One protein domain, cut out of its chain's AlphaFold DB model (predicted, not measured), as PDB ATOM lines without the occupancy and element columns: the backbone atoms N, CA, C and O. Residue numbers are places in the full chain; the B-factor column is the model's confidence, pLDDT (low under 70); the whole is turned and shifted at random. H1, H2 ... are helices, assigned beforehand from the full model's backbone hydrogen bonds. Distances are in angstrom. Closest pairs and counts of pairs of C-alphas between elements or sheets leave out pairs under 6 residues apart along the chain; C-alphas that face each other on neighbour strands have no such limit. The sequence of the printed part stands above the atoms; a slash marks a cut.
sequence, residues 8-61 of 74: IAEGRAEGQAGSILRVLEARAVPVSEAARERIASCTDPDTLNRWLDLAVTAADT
ATOM      1  N   ILE A   8     -30.219 -59.015  58.342       67.00
ATOM      2  CA  ILE A   8     -29.070 -58.117  58.127       67.00
ATOM      3  C   ILE A   8     -29.036 -57.621  56.677       67.00
ATOM      4  O   ILE A   8     -28.697 -56.460  56.440       67.00
ATOM      5  N   ALA A   9     -29.376 -58.481  55.716       64.12
ATOM      6  CA  ALA A   9     -29.443 -58.110  54.307       64.12
ATOM      7  C   ALA A   9     -30.574 -57.100  54.049       64.12
ATOM      8  O   ALA A   9     -30.322 -56.061  53.440       64.12
ATOM      9  N   GLU A  10     -31.766 -57.344  54.601       65.00
ATOM     10  CA  GLU A  10     -32.902 -56.413  54.536       65.00
ATOM     11  C   GLU A  10     -32.564 -55.071  55.193       65.00
ATOM     12  O   GLU A  10     -32.689 -54.025  54.559       65.00
ATOM     13  N   GLY A  11     -31.998 -55.081  56.407       75.50
ATOM     14  CA  GLY A  11     -31.595 -53.844  57.085       75.50
ATOM     15  C   GLY A  11     -30.518 -53.047  56.333       75.50
ATOM     16  O   GLY A  11     -30.465 -51.819  56.432       75.50
ATOM     17  N   ARG A  12     -29.661 -53.718  55.552       77.50
ATOM     18  CA  ARG A  12     -28.661 -53.054  54.706       77.50
ATOM     19  C   ARG A  12     -29.296 -52.414  53.474       77.50
ATOM     20  O   ARG A  12     -28.955 -51.270  53.176       77.50
ATOM     21  N   ALA A  13     -30.205 -53.119  52.802       78.62
ATOM     22  CA  ALA A  13     -30.929 -52.592  51.649       78.62
ATOM     23  C   ALA A  13     -31.792 -51.380  52.043       78.62
ATOM     24  O   ALA A  13     -31.679 -50.317  51.432       78.62
ATOM     25  N   GLU A  14     -32.548 -51.478  53.141       80.56
ATOM     26  CA  GLU A  14     -33.328 -50.360  53.689       80.56
ATOM     27  C   GLU A  14     -32.439 -49.157  54.053       80.56
ATOM     28  O   GLU A  14     -32.760 -48.006  53.738       80.56
ATOM     29  N   GLY A  15     -31.279 -49.409  54.671       87.62
ATOM     30  CA  GLY A  15     -30.307 -48.367  55.005       87.62
ATOM     31  C   GLY A  15     -29.703 -47.676  53.774       87.62
ATOM     32  O   GLY A  15     -29.518 -46.453  53.771       87.62
ATOM     33  N   GLN A  16     -29.421 -48.429  52.708       88.44
ATOM     34  CA  GLN A  16     -28.929 -47.882  51.442       88.44
ATOM     35  C   GLN A  16     -30.009 -47.070  50.720       88.44
ATOM     36  O   GLN A  16     -29.737 -45.940  50.316       88.44
ATOM     37  N   ALA A  17     -31.242 -47.577  50.642       91.06
ATOM     38  CA  ALA A  17     -32.386 -46.850  50.095       91.06
ATOM     39  C   ALA A  17     -32.594 -45.499  50.805       91.06
ATOM     40  O   ALA A  17     -32.718 -44.454  50.161       91.06
ATOM     41  N   GLY A  18     -32.535 -45.494  52.142       91.50
ATOM     42  CA  GLY A  18     -32.581 -44.265  52.936       91.50
ATOM     43  C   GLY A  18     -31.424 -43.305  52.634       91.50
ATOM     44  O   GLY A  18     -31.633 -42.092  52.556       91.50
ATOM     45  N   SER A  19     -30.218 -43.832  52.410       93.00
ATOM     46  CA  SER A  19     -29.033 -43.030  52.068       93.00
ATOM     47  C   SER A  19     -29.169 -42.352  50.703       93.00
ATOM     48  O   SER A  19     -28.881 -41.162  50.587       93.00
ATOM     49  N   ILE A  20     -29.672 -43.063  49.690       93.31
ATOM     50  CA  ILE A  20     -29.928 -42.506  48.353       93.31
ATOM     51  C   ILE A  20     -30.905 -41.331  48.451       93.31
ATOM     52  O   ILE A  20     -30.609 -40.231  47.986       93.31
ATOM     53  N   LEU A  21     -32.044 -41.532  49.121       92.75
ATOM     54  CA  LEU A  21     -33.051 -40.483  49.306       92.75
ATOM     55  C   LEU A  21     -32.482 -39.264  50.041       92.75
ATOM     56  O   LEU A  21     -32.766 -38.128  49.664       92.75
ATOM     57  N   ARG A  22     -31.636 -39.492  51.053       93.94
ATOM     58  CA  ARG A  22     -30.949 -38.432  51.800       93.94
ATOM     59  C   ARG A  22     -30.017 -37.606  50.909       93.94
ATOM     60  O   ARG A  22     -29.979 -36.386  51.052       93.94
ATOM     61  N   VAL A  23     -29.266 -38.245  50.008       93.44
ATOM     62  CA  VAL A  23     -28.380 -37.542  49.064       93.44
ATOM     63  C   VAL A  23     -29.192 -36.705  48.078       93.44
ATOM     64  O   VAL A  23     -28.871 -35.534  47.873       93.44
ATOM     65  N   LEU A  24     -30.262 -37.268  47.508       92.88
ATOM     66  CA  LEU A  24     -31.141 -36.545  46.581       92.88
ATOM     67  C   LEU A  24     -31.775 -35.320  47.254       92.88
ATOM     68  O   LEU A  24     -31.743 -34.227  46.693       92.88
ATOM     69  N   GLU A  25     -32.253 -35.472  48.493       92.25
ATOM     70  CA  GLU A  25     -32.770 -34.367  49.307       92.25
ATOM     71  C   GLU A  25     -31.703 -33.289  49.550       92.25
ATOM     72  O   GLU A  25     -31.959 -32.104  49.337       92.25
ATOM     73  N   ALA A  26     -30.486 -33.681  49.943       94.12
ATOM     74  CA  ALA A  26     -29.385 -32.747  50.188       94.12
ATOM     75  C   ALA A  26     -28.975 -31.963  48.931       94.12
ATOM     76  O   ALA A  26     -28.517 -30.825  49.029       94.12
ATOM     77  N   ARG A  27     -29.161 -32.560  47.749       92.38
ATOM     78  CA  ARG A  27     -28.918 -31.927  46.448       92.38
ATOM     79  C   ARG A  27     -30.127 -31.169  45.902       92.38
ATOM     80  O   ARG A  27     -30.034 -30.611  44.813       92.38
ATOM     81  N   ALA A  28     -31.234 -31.125  46.648       93.44
ATOM     82  CA  ALA A  28     -32.509 -30.555  46.219       93.44
ATOM     83  C   ALA A  28     -33.033 -31.157  44.900       93.44
ATOM     84  O   ALA A  28     -33.724 -30.486  44.133       93.44
ATOM     85  N   VAL A  29     -32.716 -32.431  44.645       92.31
ATOM     86  CA  VAL A  29     -33.260 -33.178  43.512       92.31
ATOM     87  C   VAL A  29     -34.698 -33.575  43.851       92.31
ATOM     88  O   VAL A  29     -34.922 -34.225  44.877       92.31
ATOM     89  N   PRO A  30     -35.693 -33.198  43.032       90.06
ATOM     90  CA  PRO A  30     -37.071 -33.586  43.276       90.06
ATOM     91  C   PRO A  30     -37.226 -35.099  43.107       90.06
ATOM     92  O   PRO A  30     -36.967 -35.650  42.039       90.06
ATOM     93  N   VAL A  31     -37.679 -35.765  44.167       91.62
ATOM     94  CA  VAL A  31     -37.976 -37.200  44.159       91.62
ATOM     95  C   VAL A  31     -39.487 -37.376  44.163       91.62
ATOM     96  O   VAL A  31     -40.164 -36.950  45.099       91.62
ATOM     97  N   SER A  32     -40.026 -37.993  43.112       92.19
ATOM     98  CA  SER A  32     -41.446 -38.344  43.059       92.19
ATOM     99  C   SER A  32     -41.765 -39.486  44.027       92.19
ATOM    100  O   SER A  32     -40.892 -40.270  44.403       92.19
ATOM    101  N   GLU A  33     -43.030 -39.616  44.422       90.50
ATOM    102  CA  GLU A  33     -43.467 -40.718  45.290       90.50
ATOM    103  C   GLU A  33     -43.174 -42.088  44.657       90.50
ATOM    104  O   GLU A  33     -42.631 -42.966  45.320       90.50
ATOM    105  N   ALA A  34     -43.392 -42.218  43.344       90.31
ATOM    106  CA  ALA A  34     -43.057 -43.421  42.584       90.31
ATOM    107  C   ALA A  34     -41.549 -43.735  42.599       90.31
ATOM    108  O   ALA A  34     -41.153 -44.889  42.757       90.31
ATOM    109  N   ALA A  35     -40.688 -42.717  42.472       91.56
ATOM    110  CA  ALA A  35     -39.240 -42.895  42.574       91.56
ATOM    111  C   ALA A  35     -38.830 -43.342  43.983       91.56
ATOM    112  O   ALA A  35     -38.007 -44.241  44.142       91.56
ATOM    113  N   ARG A  36     -39.440 -42.748  45.014       91.19
ATOM    114  CA  ARG A  36     -39.193 -43.110  46.410       91.19
ATOM    115  C   ARG A  36     -39.593 -44.554  46.700       91.19
ATOM    116  O   ARG A  36     -38.827 -45.268  47.341       91.19
ATOM    117  N   GLU A  37     -40.757 -44.979  46.223       91.38
ATOM    118  CA  GLU A  37     -41.242 -46.351  46.374       91.38
ATOM    119  C   GLU A  37     -40.347 -47.347  45.626       91.38
ATOM    120  O   GLU A  37     -39.984 -48.385  46.179       91.38
ATOM    121  N   ARG A  38     -39.889 -47.004  44.416       92.19
ATOM    122  CA  ARG A  38     -38.917 -47.814  43.663       92.19
ATOM    123  C   ARG A  38     -37.593 -47.982  44.411       92.19
ATOM    124  O   ARG A  38     -37.059 -49.084  44.453       92.19
ATOM    125  N   ILE A  39     -37.078 -46.913  45.016       90.94
ATOM    126  CA  ILE A  39     -35.840 -46.967  45.805       90.94
ATOM    127  C   ILE A  39     -36.035 -47.819  47.063       90.94
ATOM    128  O   ILE A  39     -35.196 -48.658  47.366       90.94
ATOM    129  N   ALA A  40     -37.152 -47.637  47.769       89.81
ATOM    130  CA  ALA A  40     -37.448 -48.354  49.009       89.81
ATOM    131  C   ALA A  40     -37.778 -49.843  48.807       89.81
ATOM    132  O   ALA A  40     -37.525 -50.644  49.700       89.81
ATOM    133  N   SER A  41     -38.345 -50.218  47.658       90.19
ATOM    134  CA  SER A  41     -38.675 -51.613  47.323       90.19
ATOM    135  C   SER A  41     -37.512 -52.391  46.705       90.19
ATOM    136  O   SER A  41     -37.608 -53.608  46.548       90.19
ATOM    137  N   CYS A  42     -36.415 -51.719  46.347       89.19
ATOM    138  CA  CYS A  42     -35.238 -52.375  45.800       89.19
ATOM    139  C   CYS A  42     -34.467 -53.100  46.910       89.19
ATOM    140  O   CYS A  42     -34.038 -52.490  47.886       89.19
ATOM    141  N   THR A  43     -34.279 -54.408  46.744       87.44
ATOM    142  CA  THR A  43     -33.525 -55.269  47.671       87.44
ATOM    143  C   THR A  43     -32.180 -55.716  47.106       87.44
ATOM    144  O   THR A  43     -31.451 -56.450  47.771       87.44
ATOM    145  N   ASP A  44     -31.840 -55.272  45.894       87.88
ATOM    146  CA  ASP A  44     -30.571 -55.578  45.245       87.88
ATOM    147  C   ASP A  44     -29.484 -54.580  45.691       87.88
ATOM    148  O   ASP A  44     -29.525 -53.403  45.309       87.88
ATOM    149  N   PRO A  45     -28.499 -55.017  46.497       86.06
ATOM    150  CA  PRO A  45     -27.459 -54.139  47.015       86.06
ATOM    151  C   PRO A  45     -26.548 -53.565  45.923       86.06
ATOM    152  O   PRO A  45     -26.005 -52.476  46.125       86.06
ATOM    153  N   ASP A  46     -26.370 -54.246  44.787       88.06
ATOM    154  CA  ASP A  46     -25.533 -53.746  43.690       88.06
ATOM    155  C   ASP A  46     -26.235 -52.596  42.960       88.06
ATOM    156  O   ASP A  46     -25.647 -51.528  42.757       88.06
ATOM    157  N   THR A  47     -27.531 -52.758  42.680       90.50
ATOM    158  CA  THR A  47     -28.384 -51.684  42.150       90.50
ATOM    159  C   THR A  47     -28.431 -50.483  43.099       90.50
ATOM    160  O   THR A  47     -28.230 -49.346  42.669       90.50
ATOM    161  N   LEU A  48     -28.630 -50.712  44.403       91.00
ATOM    162  CA  LEU A  48     -28.659 -49.640  45.401       91.00
ATOM    163  C   LEU A  48     -27.319 -48.894  45.507       91.00
ATOM    164  O   LEU A  48     -27.312 -47.669  45.619       91.00
ATOM    165  N   ASN A  49     -26.181 -49.591  45.446       90.25
ATOM    166  CA  ASN A  49     -24.869 -48.933  45.425       90.25
ATOM    167  C   ASN A  49     -24.694 -48.066  44.174       90.25
ATOM    168  O   ASN A  49     -24.279 -46.916  44.289       90.25
ATOM    169  N   ARG A  50     -25.078 -48.573  42.997       90.50
ATOM    170  CA  ARG A  50     -25.006 -47.799  41.752       90.50
ATOM    171  C   ARG A  50     -25.857 -46.536  41.823       90.50
ATOM    172  O   ARG A  50     -25.402 -45.458  41.448       90.50
ATOM    173  N   TRP A  51     -27.085 -46.657  42.322       93.88
ATOM    174  CA  TRP A  51     -27.946 -45.501  42.541       93.88
ATOM    175  C   TRP A  51     -27.328 -44.530  43.542       93.88
ATOM    176  O   TRP A  51     -27.380 -43.328  43.319       93.88
ATOM    177  N   LEU A  52     -26.695 -45.004  44.612       91.00
ATOM    178  CA  LEU A  52     -26.020 -44.117  45.554       91.00
ATOM    179  C   LEU A  52     -24.899 -43.309  44.886       91.00
ATOM    180  O   LEU A  52     -24.836 -42.098  45.091       91.00
ATOM    181  N   ASP A  53     -24.072 -43.949  44.059       91.31
ATOM    182  CA  ASP A  53     -22.998 -43.277  43.323       91.31
ATOM    183  C   ASP A  53     -23.558 -42.246  42.329       91.31
ATOM    184  O   ASP A  53     -23.121 -41.092  42.300       91.31
ATOM    185  N   LEU A  54     -24.591 -42.624  41.569       90.25
ATOM    186  CA  LEU A  54     -25.264 -41.731  40.625       90.25
ATOM    187  C   LEU A  54     -26.001 -40.589  41.329       90.25
ATOM    188  O   LEU A  54     -26.009 -39.473  40.819       90.25
ATOM    189  N   ALA A  55     -26.571 -40.808  42.516       91.75
ATOM    190  CA  ALA A  55     -27.300 -39.788  43.268       91.75
ATOM    191  C   ALA A  55     -26.423 -38.586  43.637       91.75
ATOM    192  O   ALA A  55     -26.953 -37.498  43.865       91.75
ATOM    193  N   VAL A  56     -25.096 -38.742  43.665       89.75
ATOM    194  CA  VAL A  56     -24.151 -37.644  43.913       89.75
ATOM    195  C   VAL A  56     -24.064 -36.682  42.720       89.75
ATOM    196  O   VAL A  56     -23.815 -35.492  42.917       89.75
ATOM    197  N   THR A  57     -24.303 -37.155  41.494       89.00
ATOM    198  CA  THR A  57     -24.115 -36.371  40.259       89.00
ATOM    199  C   THR A  57     -25.389 -36.156  39.442       89.00
ATOM    200  O   THR A  57     -25.487 -35.140  38.760       89.00
ATOM    201  N   ALA A  58     -26.367 -37.057  39.533       89.19
ATOM    202  CA  ALA A  58     -27.600 -37.068  38.741       89.19
ATOM    203  C   ALA A  58     -28.392 -35.760  38.868       89.19
ATOM    204  O   ALA A  58     -28.555 -35.235  39.967       89.19
ATOM    205  N   ALA A  59     -28.900 -35.201  37.779       87.50
ATOM    206  CA  ALA A  59     -29.746 -34.008  37.839       87.50
ATOM    207  C   ALA A  59     -31.164 -34.322  38.352       87.50
ATOM    208  O   ALA A  59     -31.807 -33.470  38.968       87.50
ATOM    209  N   ASP A  60     -31.627 -35.551  38.130       89.19
ATOM    210  CA  ASP A  60     -32.971 -36.017  38.450       89.19
ATOM    211  C   ASP A  60     -33.009 -37.530  38.723       89.19
ATOM    212  O   ASP A  60     -32.015 -38.251  38.601       89.19
ATOM    213  N   THR A  61     -34.177 -38.023  39.140       88.69
ATOM    214  CA  THR A  61     -34.382 -39.449  39.414       88.69
ATOM    215  C   THR A  61     -34.416 -40.318  38.157       88.69
ATOM    216  O   THR A  61     -34.216 -41.521  38.270       88.69
TER     217      THR A  61
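This is residues 8 to 61 of the 74 residues of an uncharacterized protein of Streptomyces sp. San01 (UniProt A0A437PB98). The longest helix, H1, has two shorter helices, H2 and H3, packed along it, the three centres making a triangle. H3 runs the same way as H1 and H2 the opposite way; after H3, residues 56 to 61 turn back towards H2. The 54 printed residues, with three named helices in the order H1, H2, H3 and no named strand, are all helix in class and compact, with a radius of gyration of the C-alphas of 10.2 A and spans of 30 by 21 by 15 A.

Find C-alpha 8 at (-29.070, -58.117, 58.127); from there H1, residues 8 to 26, runs 26.6 A. H2 is residues 33 to 41, 12.1 A. H3, residues 45 to 55, runs 14.8 A to C-alpha 55 at (-27.300, -39.788, 43.268).

Look at Ile 20 and Leu 52: H1 and H3 touch there, their closest C-alphas 5.1 A apart, at a shallow tilt of 10 degrees. H1 touches H2 with residues 14 to 21 alone, closest at the C-alphas of Ala 17 and Ala 40, 5.4 A; the two form a helical hairpin at a shallow tilt of 29 degrees. H2 and H3 are close but not clearly touching, the C-alphas of Ile 39 and Leu 48 being closest at 7.7 A. In H1, H2 and H3 every O i to N i+4 pair is within hydrogen-bond range.

The C-alphas of Ile 8 and Ala 59, the two farthest apart, are 31.5 A apart. The printed part has no cut and no long link; pLDDT is under 70 at residues 8 to 10.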